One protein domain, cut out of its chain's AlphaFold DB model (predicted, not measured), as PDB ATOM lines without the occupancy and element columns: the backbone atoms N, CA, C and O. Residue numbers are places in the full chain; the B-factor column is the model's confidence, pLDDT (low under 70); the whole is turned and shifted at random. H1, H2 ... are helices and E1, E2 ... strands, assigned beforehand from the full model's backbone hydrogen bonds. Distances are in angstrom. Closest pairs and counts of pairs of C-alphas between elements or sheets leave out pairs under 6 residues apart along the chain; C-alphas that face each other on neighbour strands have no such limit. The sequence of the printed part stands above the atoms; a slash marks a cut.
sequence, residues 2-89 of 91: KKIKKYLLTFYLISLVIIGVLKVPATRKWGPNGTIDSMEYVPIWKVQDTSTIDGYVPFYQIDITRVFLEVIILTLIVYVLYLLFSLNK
ATOM      1  N   LYS A   2      51.900 -10.320  -9.482       64.50
ATOM      2  CA  LYS A   2      51.551 -11.477 -10.346       64.50
ATOM      3  C   LYS A   2      50.581 -12.462  -9.676       64.50
ATOM      4  O   LYS A   2      49.674 -12.957 -10.330       64.50
ATOM      5  N   LYS A   3      50.739 -12.689  -8.366       78.81
ATOM      6  CA  LYS A   3      49.893 -13.608  -7.591       78.81
ATOM      7  C   LYS A   3      48.431 -13.141  -7.503       78.81
ATOM      8  O   LYS A   3      47.560 -13.920  -7.842       78.81
ATOM      9  N   ILE A   4      48.164 -11.873  -7.163       82.25
ATOM     10  CA  ILE A   4      46.789 -11.325  -7.070       82.25
ATOM     11  C   ILE A   4      46.075 -11.365  -8.424       82.25
ATOM     12  O   ILE A   4      44.962 -11.867  -8.498       82.25
ATOM     13  N   LYS A   5      46.736 -10.923  -9.505       82.38
ATOM     14  CA  LYS A   5      46.165 -11.017 -10.860       82.38
ATOM     15  C   LYS A   5      45.857 -12.469 -11.238       82.38
ATOM     16  O   LYS A   5      44.794 -12.743 -11.777       82.38
ATOM     17  N   LYS A   6      46.759 -13.400 -10.896       87.25
ATOM     18  CA  LYS A   6      46.552 -14.839 -11.099       87.25
ATOM     19  C   LYS A   6      45.348 -15.353 -10.302       87.25
ATOM     20  O   LYS A   6      44.517 -16.026 -10.887       87.25
ATOM     21  N   TYR A   7      45.219 -15.001  -9.022       89.38
ATOM     22  CA  TYR A   7      44.078 -15.413  -8.196       89.38
ATOM     23  C   TYR A   7      42.751 -14.858  -8.715       89.38
ATOM     24  O   TYR A   7      41.793 -15.614  -8.816       89.38
ATOM     25  N   LEU A   8      42.707 -13.578  -9.100       87.69
ATOM     26  CA  LEU A   8      41.503 -12.949  -9.649       87.69
ATOM     27  C   LEU A   8      41.054 -13.647 -10.942       87.69
ATOM     28  O   LEU A   8      39.876 -13.934 -11.126       87.69
ATOM     29  N   LEU A   9      42.014 -13.977 -11.810       88.62
ATOM     30  CA  LEU A   9      41.757 -14.641 -13.084       88.62
ATOM     31  C   LEU A   9      41.356 -16.110 -12.895       88.62
ATOM     32  O   LEU A   9      40.441 -16.587 -13.559       88.62
ATOM     33  N   THR A  10      41.981 -16.817 -11.950       92.62
ATOM     34  CA  THR A  10      41.564 -18.171 -11.560       92.62
ATOM     35  C   THR A  10      40.147 -18.168 -10.988       92.62
ATOM     36  O   THR A  10      39.335 -18.994 -11.394       92.62
ATOM     37  N   PHE A  11      39.822 -17.229 -10.096       92.12
ATOM     38  CA  PHE A  11      38.478 -17.089  -9.534       92.12
ATOM     39  C   PHE A  11      37.433 -16.788 -10.614       92.12
ATOM     40  O   PHE A  11      36.368 -17.406 -10.633       92.12
ATOM     41  N   TYR A  12      37.754 -15.889 -11.546       90.75
ATOM     42  CA  TYR A  12      36.895 -15.586 -12.686       90.75
ATOM     43  C   TYR A  12      36.626 -16.826 -13.546       90.75
ATOM     44  O   TYR A  12      35.475 -17.125 -13.851       90.75
ATOM     45  N   LEU A  13      37.668 -17.595 -13.871       92.75
ATOM     46  CA  LEU A  13      37.542 -18.796 -14.695       92.75
ATOM     47  C   LEU A  13      36.708 -19.885 -14.003       92.75
ATOM     48  O   LEU A  13      35.840 -20.480 -14.634       92.75
ATOM     49  N   ILE A  14      36.905 -20.096 -12.698       94.31
ATOM     50  CA  ILE A  14      36.071 -21.006 -11.897       94.31
ATOM     51  C   ILE A  14      34.609 -20.546 -11.911       94.31
ATOM     52  O   ILE A  14      33.706 -21.357 -12.111       94.31
ATOM     53  N   SER A  15      34.371 -19.246 -11.741       91.25
ATOM     54  CA  SER A  15      33.019 -18.679 -11.714       91.25
ATOM     55  C   SER A  15      32.306 -18.844 -13.060       91.25
ATOM     56  O   SER A  15      31.138 -19.224 -13.083       91.25
ATOM     57  N   LEU A  16      33.018 -18.656 -14.178       90.88
ATOM     58  CA  LEU A  16      32.492 -18.917 -15.520       90.88
ATOM     59  C   LEU A  16      32.106 -20.382 -15.726       90.88
ATOM     60  O   LEU A  16      31.071 -20.649 -16.322       90.88
ATOM     61  N   VAL A  17      32.896 -21.335 -15.227       90.94
ATOM     62  CA  VAL A  17      32.541 -22.762 -15.321       90.94
ATOM     63  C   VAL A  17      31.299 -23.064 -14.482       90.94
ATOM     64  O   VAL A  17      30.399 -23.769 -14.932       90.94
ATOM     65  N   ILE A  18      31.202 -22.507 -13.274       90.31
ATOM     66  CA  ILE A  18      30.041 -22.741 -12.410       90.31
ATOM     67  C   ILE A  18      28.767 -22.186 -13.051       90.31
ATOM     68  O   ILE A  18      27.790 -22.918 -13.168       90.31
ATOM     69  N   ILE A  19      28.779 -20.927 -13.483       87.25
ATOM     70  CA  ILE A  19      27.592 -20.242 -14.016       87.25
ATOM     71  C   ILE A  19      27.280 -20.704 -15.443       87.25
ATOM     72  O   ILE A  19      26.139 -20.987 -15.782       87.25
ATOM     73  N   GLY A  20      28.306 -20.824 -16.281       83.44
ATOM     74  CA  GLY A  20      28.158 -21.139 -17.697       83.44
ATOM     75  C   GLY A  20      28.018 -22.624 -18.008       83.44
ATOM     76  O   GLY A  20      27.612 -22.941 -19.116       83.44
ATOM     77  N   VAL A  21      28.353 -23.535 -17.085       86.25
ATOM     78  CA  VAL A  21      28.328 -24.985 -17.358       86.25
ATOM     79  C   VAL A  21      27.524 -25.768 -16.323       86.25
ATOM     80  O   VAL A  21      26.722 -26.619 -16.706       86.25
ATOM     81  N   LEU A  22      27.727 -25.512 -15.026       87.88
ATOM     82  CA  LEU A  22      27.139 -26.328 -13.952       87.88
ATOM     83  C   LEU A  22      25.757 -25.855 -13.497       87.88
ATOM     84  O   LEU A  22      24.927 -26.666 -13.094       87.88
ATOM     85  N   LYS A  23      25.534 -24.543 -13.508       87.31
ATOM     86  CA  LYS A  23      24.327 -23.882 -13.018       87.31
ATOM     87  C   LYS A  23      23.838 -22.905 -14.071       87.31
ATOM     88  O   LYS A  23      23.821 -21.702 -13.848       87.31
ATOM     89  N   VAL A  24      23.454 -23.443 -15.217       87.19
ATOM     90  CA  VAL A  24      22.881 -22.659 -16.300       87.19
ATOM     91  C   VAL A  24      21.391 -22.460 -16.019       87.19
ATOM     92  O   VAL A  24      20.687 -23.448 -15.783       87.19
ATOM     93  N   PRO A  25      20.879 -21.219 -16.016       86.94
ATOM     94  CA  PRO A  25      19.452 -20.976 -15.905       86.94
ATOM     95  C   PRO A  25      18.724 -21.588 -17.106       86.94
ATOM     96  O   PRO A  25      18.987 -21.261 -18.267       86.94
ATOM     97  N   ALA A  26      17.784 -22.474 -16.814       85.00
ATOM     98  CA  ALA A  26      16.927 -23.098 -17.797       85.00
ATOM     99  C   ALA A  26      15.475 -23.067 -17.329       85.00
ATOM    100  O   ALA A  26      15.158 -23.192 -16.147       85.00
ATOM    101  N   THR A  27      14.576 -22.914 -18.291       85.31
ATOM    102  CA  THR A  27      13.142 -23.044 -18.064       85.31
ATOM    103  C   THR A  27      12.737 -24.470 -18.386       85.31
ATOM    104  O   THR A  27      12.959 -24.941 -19.505       85.31
ATOM    105  N   ARG A  28      12.141 -25.161 -17.420       80.31
ATOM    106  CA  ARG A  28      11.573 -26.488 -17.622       80.31
ATOM    107  C   ARG A  28      10.203 -26.355 -18.279       80.31
ATOM    108  O   ARG A  28       9.337 -25.643 -17.765       80.31
ATOM    109  N   LYS A  29      10.011 -27.024 -19.417       80.44
ATOM    110  CA  LYS A  29       8.734 -27.065 -20.140       80.44
ATOM    111  C   LYS A  29       8.274 -28.503 -20.338       80.44
ATOM    112  O   LYS A  29       9.090 -29.371 -20.647       80.44
ATOM    113  N   TRP A  30       6.976 -28.750 -20.174       75.56
ATOM    114  CA  TRP A  30       6.354 -30.059 -20.409       75.56
ATOM    115  C   TRP A  30       4.889 -29.918 -20.862       75.56
ATOM    116  O   TRP A  30       4.308 -28.832 -20.795       75.56
ATOM    117  N   GLY A  31       4.301 -31.013 -21.360       75.25
ATOM    118  CA  GLY A  31       2.915 -31.068 -21.843       75.25
ATOM    119  C   GLY A  31       2.724 -30.660 -23.316       75.25
ATOM    120  O   GLY A  31       3.661 -30.188 -23.964       75.25
ATOM    121  N   PRO A  32       1.501 -30.808 -23.868       71.00
ATOM    122  CA  PRO A  32       1.209 -30.595 -25.293       71.00
ATOM    123  C   PRO A  32       1.346 -29.129 -25.730       71.00
ATOM    124  O   PRO A  32       1.597 -28.856 -26.901       71.00
ATOM    125  N   ASN A  33       1.239 -28.193 -24.783       76.06
ATOM    126  CA  ASN A  33       1.373 -26.756 -25.026       76.06
ATOM    127  C   ASN A  33       2.755 -26.205 -24.625       76.06
ATOM    128  O   ASN A  33       2.971 -24.998 -24.712       76.06
ATOM    129  N   GLY A  34       3.682 -27.053 -24.151       70.56
ATOM    130  CA  GLY A  34       4.996 -26.614 -23.668       70.56
ATOM    131  C   GLY A  34       4.905 -25.624 -22.502       70.56
ATOM    132  O   GLY A  34       5.650 -24.639 -22.462       70.56
ATOM    133  N   THR A  35       3.963 -25.856 -21.587       75.25
ATOM    134  CA  THR A  35       3.724 -25.016 -20.410       75.25
ATOM    135  C   THR A  35       4.979 -24.918 -19.549       75.25
ATOM    136  O   THR A  35       5.682 -25.907 -19.341       75.25
ATOM    137  N   ILE A  36       5.270 -23.700 -19.083       77.56
ATOM    138  CA  ILE A  36       6.393 -23.421 -18.185       77.56
ATOM    139  C   ILE A  36       6.048 -23.981 -16.808       77.56
ATOM    140  O   ILE A  36       5.067 -23.559 -16.204       77.56
ATOM    141  N   ASP A  37       6.870 -24.911 -16.337       77.06
ATOM    142  CA  ASP A  37       6.735 -25.556 -15.030       77.06
ATOM    143  C   ASP A  37       7.491 -24.773 -13.961       77.06
ATOM    144  O   ASP A  37       6.932 -24.300 -12.974       77.06
ATOM    145  N   SER A  38       8.789 -24.584 -14.200       77.88
ATOM    146  CA  SER A  38       9.721 -23.995 -13.248       77.88
ATOM    147  C   SER A  38      10.917 -23.364 -13.966       77.88
ATOM    148  O   SER A  38      11.307 -23.764 -15.069       77.88
ATOM    149  N   MET A  39      11.521 -22.357 -13.328       80.94
ATOM    150  CA  MET A  39      12.887 -21.927 -13.633       80.94
ATOM    151  C   MET A  39      13.848 -22.666 -12.706       80.94
ATOM    152  O   MET A  39      13.704 -22.605 -11.486       80.94
ATOM    153  N   GLU A  40      14.845 -23.325 -13.282       84.62
ATOM    154  CA  GLU A  40      15.836 -24.111 -12.554       84.62
ATOM    155  C   GLU A  40      17.251 -23.758 -13.014       84.62
ATOM    156  O   GLU A  40      17.489 -23.407 -14.166       84.62
ATOM    157  N   TYR A  41      18.211 -23.888 -12.103       85.94
ATOM    158  CA  TYR A  41      19.630 -23.825 -12.433       85.94
ATOM    159  C   TYR A  41      20.139 -25.249 -12.610       85.94
ATOM    160  O   TYR A  41      20.262 -25.996 -11.637       85.94
ATOM    161  N   VAL A  42      20.418 -25.628 -13.852       85.81
ATOM    162  CA  VAL A  42      20.789 -26.996 -14.218       85.81
ATOM    163  C   VAL A  42      22.094 -27.010 -15.002       85.81
ATOM    164  O   VAL A  42      22.431 -26.029 -15.665       85.81
ATOM    165  N   PRO A  43      22.858 -28.107 -14.957       86.12
ATOM    166  CA  PRO A  43      24.031 -28.210 -15.802       86.12
ATOM    167  C   PRO A  43      23.635 -28.379 -17.274       86.12
ATOM    168  O   PRO A  43      22.583 -28.950 -17.571       86.12
ATOM    169  N   ILE A  44      24.501 -27.944 -18.198       82.31
ATOM    170  CA  ILE A  44      24.233 -27.962 -19.653       82.31
ATOM    171  C   ILE A  44      23.776 -29.340 -20.156       82.31
ATOM    172  O   ILE A  44      22.910 -29.432 -21.020       82.31
ATOM    173  N   TRP A  45      24.324 -30.427 -19.613       79.19
ATOM    174  CA  TRP A  45      23.985 -31.790 -20.038       79.19
ATOM    175  C   TRP A  45      22.613 -32.277 -19.557       79.19
ATOM    176  O   TRP A  45      22.082 -33.228 -20.123       79.19
ATOM    177  N   LYS A  46      21.996 -31.628 -18.559       74.50
ATOM    178  CA  LYS A  46      20.648 -31.990 -18.086       74.50
ATOM    179  C   LYS A  46      19.550 -31.578 -19.076       74.50
ATOM    180  O   LYS A  46      18.398 -31.962 -18.923       74.50
ATOM    181  N   VAL A  47      19.906 -30.851 -20.137       62.22
ATOM    182  CA  VAL A  47      18.981 -30.471 -21.214       62.22
ATOM    183  C   VAL A  47      18.383 -31.676 -21.953       62.22
ATOM    184  O   VAL A  47      17.328 -31.544 -22.565       62.22
ATOM    185  N   GLN A  48      18.998 -32.858 -21.842       59.78
ATOM    186  CA  GLN A  48      18.566 -34.095 -22.508       59.78
ATOM    187  C   GLN A  48      17.907 -35.127 -21.571       59.78
ATOM    188  O   GLN A  48      17.821 -36.305 -21.921       59.78
ATOM    189  N   ASP A  49      17.469 -34.728 -20.374       57.97
ATOM    190  CA  ASP A  49      16.896 -35.663 -19.398       57.97
ATOM    191  C   ASP A  49      15.599 -36.303 -19.935       57.97
ATOM    192  O   ASP A  49      14.637 -35.621 -20.282       57.97
ATOM    193  N   THR A  50      15.589 -37.632 -20.052       56.44
ATOM    194  CA  THR A  50      14.563 -38.418 -20.773       56.44
ATOM    195  C   THR A  50      13.402 -38.854 -19.868       56.44
ATOM    196  O   THR A  50      12.570 -39.679 -20.241       56.44
ATOM    197  N   SER A  51      13.360 -38.322 -18.648       58.88
ATOM    198  CA  SER A  51      12.417 -38.697 -17.598       58.88
ATOM    199  C   SER A  51      11.006 -38.179 -17.908       58.88
ATOM    200  O   SER A  51      10.739 -36.996 -17.732       58.88
ATOM    201  N   THR A  52      10.088 -39.037 -18.362       60.34
ATOM    202  CA  THR A  52       8.706 -38.640 -18.698       60.34
ATOM    203  C   THR A  52       7.894 -38.221 -17.470       60.34
ATOM    204  O   THR A  52       7.844 -38.959 -16.487       60.34
ATOM    205  N   ILE A  53       7.195 -37.087 -17.563       63.12
ATOM    206  CA  ILE A  53       6.163 -36.644 -16.611       63.12
ATOM    207  C   ILE A  53       4.824 -36.665 -17.347       63.12
ATOM    208  O   ILE A  53       4.710 -36.073 -18.419       63.12
ATOM    209  N   ASP A  54       3.835 -37.380 -16.806       61.47
ATOM    210  CA  ASP A  54       2.483 -37.495 -17.376       61.47
ATOM    211  C   ASP A  54       2.451 -37.882 -18.871       61.47
ATOM    212  O   ASP A  54       1.614 -37.421 -19.642       61.47
ATOM    213  N   GLY A  55       3.393 -38.730 -19.307       65.75
ATOM    214  CA  GLY A  55       3.501 -39.185 -20.700       65.75
ATOM    215  C   GLY A  55       4.189 -38.206 -21.661       65.75
ATOM    216  O   GLY A  55       4.334 -38.522 -22.840       65.75
ATOM    217  N   TYR A  56       4.668 -37.057 -21.175       67.25
ATOM    218  CA  TYR A  56       5.430 -36.078 -21.953       67.25
ATOM    219  C   TYR A  56       6.894 -36.037 -21.510       67.25
ATOM    220  O   TYR A  56       7.202 -36.120 -20.321       67.25
ATOM    221  N   VAL A  57       7.813 -35.889 -22.468       66.31
ATOM    222  CA  VAL A  57       9.239 -35.697 -22.173       66.31
ATOM    223  C   VAL A  57       9.456 -34.219 -21.826       66.31
ATOM    224  O   VAL A  57       9.257 -33.367 -22.698       66.31
ATOM    225  N   PRO A  58       9.814 -33.877 -20.574       67.44
ATOM    226  CA  PRO A  58      10.170 -32.515 -20.225       67.44
ATOM    227  C   PRO A  58      11.450 -32.139 -20.967       67.44
ATOM    228  O   PRO A  58      12.399 -32.917 -21.022       67.44
ATOM    229  N   PHE A  59      11.497 -30.931 -21.511       72.50
ATOM    230  CA  PHE A  59      12.719 -30.390 -22.091       72.50
ATOM    231  C   PHE A  59      13.101 -29.108 -21.359       72.50
ATOM    232  O   PHE A  59      12.257 -28.274 -21.013       72.50
ATOM    233  N   TYR A  60      14.395 -28.960 -21.097       75.88
ATOM    234  CA  TYR A  60      14.935 -27.736 -20.527       75.88
ATOM    235  C   TYR A  60      15.310 -26.787 -21.659       75.88
ATOM    236  O   TYR A  60      16.123 -27.109 -22.521       75.88
ATOM    237  N   GLN A  61      14.740 -25.589 -21.646       81.31
ATOM    238  CA  GLN A  61      15.140 -24.522 -22.547       81.31
ATOM    239  C   GLN A  61      16.106 -23.594 -21.812       81.31
ATOM    240  O   GLN A  61      15.703 -22.898 -20.880       81.31
ATOM    241  N   ILE A  62      17.376 -23.589 -22.225       82.00
ATOM    242  CA  ILE A  62      18.381 -22.669 -21.679       82.00
ATOM    243  C   ILE A  62      17.956 -21.226 -21.967       82.00
ATOM    244  O   ILE A  62      17.655 -20.874 -23.110       82.00
ATOM    245  N   ASP A  63      17.981 -20.383 -20.936       85.06
ATOM    246  CA  ASP A  63      17.777 -18.944 -21.076       85.06
ATOM    247  C   ASP A  63      19.116 -18.265 -21.394       85.06
ATOM    248  O   ASP A  63      19.849 -17.813 -20.512       85.06
ATOM    249  N   ILE A  64      19.448 -18.218 -22.688       83.94
ATOM    250  CA  ILE A  64      20.701 -17.631 -23.185       83.94
ATOM    251  C   ILE A  64      20.824 -16.159 -22.769       83.94
ATOM    252  O   ILE A  64      21.920 -15.703 -22.447       83.94
ATOM    253  N   THR A  65      19.712 -15.422 -22.732       87.38
ATOM    254  CA  THR A  65      19.698 -14.009 -22.341       87.38
ATOM    255  C   THR A  65      20.148 -13.845 -20.895       87.38
ATOM    256  O   THR A  65      20.996 -12.999 -20.602       87.38
ATOM    257  N   ARG A  66      19.627 -14.683 -19.989       87.19
ATOM    258  CA  ARG A  66      20.019 -14.661 -18.576       87.19
ATOM    259  C   ARG A  66      21.468 -15.107 -18.379       87.19
ATOM    260  O   ARG A  66      22.191 -14.432 -17.654       87.19
ATOM    261  N   VAL A  67      21.920 -16.156 -19.075       87.50
ATOM    262  CA  VAL A  67      23.338 -16.578 -19.062       87.50
ATOM    263  C   VAL A  67      24.252 -15.429 -19.484       87.50
ATOM    264  O   VAL A  67      25.249 -15.140 -18.824       87.50
ATOM    265  N   PHE A  68      23.912 -14.750 -20.578       89.06
ATOM    266  CA  PHE A  68      24.704 -13.647 -21.107       89.06
ATOM    267  C   PHE A  68      24.784 -12.475 -20.122       89.06
ATOM    268  O   PHE A  68      25.869 -11.942 -19.881       89.06
ATOM    269  N   LEU A  69      23.660 -12.118 -19.491       91.56
ATOM    270  CA  LEU A  69      23.614 -11.114 -18.426       91.56
ATOM    271  C   LEU A  69      24.483 -11.503 -17.224       91.56
ATOM    272  O   LEU A  69      25.270 -10.680 -16.759       91.56
ATOM    273  N   GLU A  70      24.386 -12.746 -16.745       89.75
ATOM    274  CA  GLU A  70      25.186 -13.239 -15.618       89.75
ATOM    275  C   GLU A  70      26.694 -13.170 -15.927       89.75
ATOM    276  O   GLU A  70      27.478 -12.708 -15.092       89.75
ATOM    277  N   VAL A  71      27.107 -13.524 -17.151       90.00
ATOM    278  CA  VAL A  71      28.506 -13.418 -17.605       90.00
ATOM    279  C   VAL A  71      28.972 -11.964 -17.685       90.00
ATOM    280  O   VAL A  71      30.073 -11.655 -17.221       90.00
ATOM    281  N   ILE A  72      28.161 -11.054 -18.234       92.31
ATOM    282  CA  ILE A  72      28.504  -9.625 -18.302       92.31
ATOM    283  C   ILE A  72      28.676  -9.043 -16.901       92.31
ATOM    284  O   ILE A  72      29.684  -8.388 -16.631       92.31
ATOM    285  N   ILE A  73      27.724  -9.297 -16.002       93.38
ATOM    286  CA  ILE A  73      27.765  -8.787 -14.629       93.38
ATOM    287  C   ILE A  73      29.009  -9.318 -13.911       93.38
ATOM    288  O   ILE A  73      29.750  -8.540 -13.312       93.38
ATOM    289  N   LEU A  74      29.295 -10.619 -14.027       92.56
ATOM    290  CA  LEU A  74      30.499 -11.219 -13.453       92.56
ATOM    291  C   LEU A  74      31.778 -10.571 -14.008       92.56
ATOM    292  O   LEU A  74      32.695 -10.255 -13.247       92.56
ATOM    293  N   THR A  75      31.830 -10.345 -15.321       91.81
ATOM    294  CA  THR A  75      32.966  -9.698 -15.992       91.81
ATOM    295  C   THR A  75      33.177  -8.284 -15.460       91.81
ATOM    296  O   THR A  75      34.301  -7.919 -15.121       91.81
ATOM    297  N   LEU A  76      32.101  -7.502 -15.329       94.25
ATOM    298  CA  LEU A  76      32.149  -6.144 -14.788       94.25
ATOM    299  C   LEU A  76      32.640  -6.130 -13.339       94.25
ATOM    300  O   LEU A  76      33.506  -5.324 -13.007       94.25
ATOM    301  N   ILE A  77      32.157  -7.044 -12.494       92.50
ATOM    302  CA  ILE A  77      32.608  -7.157 -11.099       92.50
ATOM    303  C   ILE A  77      34.112  -7.431 -11.046       92.50
ATOM    304  O   ILE A  77      34.851  -6.725 -10.359       92.50
ATOM    305  N   VAL A  78      34.590  -8.427 -11.795       90.56
ATOM    306  CA  VAL A  78      36.018  -8.771 -11.826       90.56
ATOM    307  C   VAL A  78      36.854  -7.623 -12.387       90.56
ATOM    308  O   VAL A  78      37.938  -7.348 -11.870       90.56
ATOM    309  N   TYR A  79      36.350  -6.913 -13.395       89.75
ATOM    310  CA  TYR A  79      37.013  -5.746 -13.964       89.75
ATOM    311  C   TYR A  79      37.128  -4.590 -12.961       89.75
ATOM    312  O   TYR A  79      38.213  -4.036 -12.785       89.75
ATOM    313  N   VAL A  80      36.053  -4.266 -12.239       92.12
ATOM    314  CA  VAL A  80      36.071  -3.237 -11.187       92.12
ATOM    315  C   VAL A  80      37.043  -3.620 -10.075       92.12
ATOM    316  O   VAL A  80      37.868  -2.800  -9.679       92.12
ATOM    317  N   LEU A  81      37.021  -4.874  -9.612       89.31
ATOM    318  CA  LEU A  81      37.985  -5.362  -8.622       89.31
ATOM    319  C   LEU A  81      39.423  -5.211  -9.129       89.31
ATOM    320  O   LEU A  81      40.292  -4.738  -8.398       89.31
ATOM    321  N   TYR A  82      39.675  -5.565 -10.390       87.56
ATOM    322  CA  TYR A  82      40.982  -5.383 -11.009       87.56
ATOM    323  C   TYR A  82      41.425  -3.913 -11.006       87.56
ATOM    324  O   TYR A  82      42.570  -3.636 -10.639       87.56
ATOM    325  N   LEU A  83      40.536  -2.979 -11.363       87.62
ATOM    326  CA  LEU A  83      40.826  -1.545 -11.334       87.62
ATOM    327  C   LEU A  83      41.117  -1.048  -9.917       87.62
ATOM    328  O   LEU A  83      42.115  -0.363  -9.724       87.62
ATOM    329  N   LEU A  84      40.323  -1.438  -8.918       87.94
ATOM    330  CA  LEU A  84      40.541  -1.042  -7.521       87.94
ATOM    331  C   LEU A  84      41.910  -1.502  -7.002       87.94
ATOM    332  O   LEU A  84      42.653  -0.719  -6.412       87.94
ATOM    333  N   PHE A  85      42.292  -2.753  -7.278       83.12
ATOM    334  CA  PHE A  85      43.616  -3.269  -6.909       83.12
ATOM    335  C   PHE A  85      44.764  -2.653  -7.722       83.12
ATOM    336  O   PHE A  85      45.918  -2.719  -7.295       83.12
ATOM    337  N   SER A  86      44.470  -2.096  -8.896       78.88
ATOM    338  CA  SER A  86      45.433  -1.363  -9.719       78.88
ATOM    339  C   SER A  86      45.639   0.066  -9.211       78.88
ATOM    340  O   SER A  86      46.781   0.495  -9.096       78.88
ATOM    341  N   LEU A  87      44.552   0.773  -8.884       71.31
ATOM    342  CA  LEU A  87      44.529   2.177  -8.457       71.31
ATOM    343  C   LEU A  87      45.117   2.385  -7.058       71.31
ATOM    344  O   LEU A  87      45.932   3.281  -6.874       71.31
ATOM    345  N   ASN A  88      44.811   1.504  -6.096       61.94
ATOM    346  CA  ASN A  88      45.386   1.548  -4.737       61.94
ATOM    347  C   ASN A  88      46.911   1.340  -4.689       61.94
ATOM    348  O   ASN A  88      47.493   1.260  -3.614       61.94
ATOM    349  N   LYS A  89      47.552   1.166  -5.842       58.16
ATOM    350  CA  LYS A  89      48.989   0.952  -5.966       58.16
ATOM    351  C   LYS A  89      49.738   2.188  -6.476       58.16
ATOM    352  O   LYS A  89      50.965   2.174  -6.475       58.16
TER     353      LYS A  89
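Overview. This is residues 2 to 89 of the 91 residues of an uncharacterized protein of Paenibacillus macerans (UniProt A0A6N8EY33). Two long helices, H1 and H3, run side by side in opposite directions, and at one end of this pair sits a small head, a twisted sheet of three strands with the short helix H2 packed on it. Together they make a rod, the helix pair at one end and the sheet, with the loop of residues 49 to 58, at the other. The printed part has 88 residues, with three named helices and three named strands in the order H1, E1, E2, H2, E3, H3; the sheet's order is E2, E1, E3, all antiparallel, and the class is mixed, helices and strands. The whole is only just loose, close to extended, with a radius of gyration of the C-alphas of 18.0 A and spans of 62 by 18 by 13 A.

Along the chain. Find C-alpha 2 at (51.551, -11.477, -10.346); from there H1, residues 2 to 22, runs 28.8 A to C-alpha 22 at (27.139, -26.328, -13.952). Next come E1, residues 24 to 30, 18.6 A long, and E2, residues 35 to 42, 18.3 A long, which bends by 57 degrees at residue 39. H2 holds residues 44 to 48, and E3 residues 59 to 62. Last, H3, residues 64 to 87, runs 34.3 A to C-alpha 87 at (44.529, 2.177, -8.457).

Arrangement. Start with H1 and H3, which touch at a shallow tilt of 10 degrees and run opposite ways; their closest C-alphas, those of Gly 20 and Val 67, are 6.8 A apart. H1 only grazes the sheet with residues 17 to 22, and H3 only grazes it with residues 64 to 70. In the sheet, E1 and E2 form a hairpin; look for N 26 and O 40, 2.8 A apart, within hydrogen-bond range. On the other side of E1, E3 is its antiparallel neighbour, with N 27 and O 61 at 2.8 A. E2, H2 and E3 make a split strand-helix-strand unit, two strands running the same way with E1 between them, and its crossover is right-handed. H2 is on the sheet at a height of 6.3 A; its closest C-alpha pair with E3, Val 47 and Tyr 60, is 4.9 A apart. H2 and H3 are apart. In H1 and H3 every O i to N i+4 pair is within hydrogen-bond range; in H2 it is 0 of 1, beside 1 of 2 O i to N i+3 pairs.

Size, cuts and confidence. The two C-alphas farthest apart are those of Gly 55 and Lys 89, 62.4 A. The printed part has no cut and no long link; the link from H2 to E3, 10 residues, is short, and the others are tight. In this model the mean pLDDT of the printed part is 81.2, and residue 2, residues 47 to 58 and residues 88 to 89 are under 70.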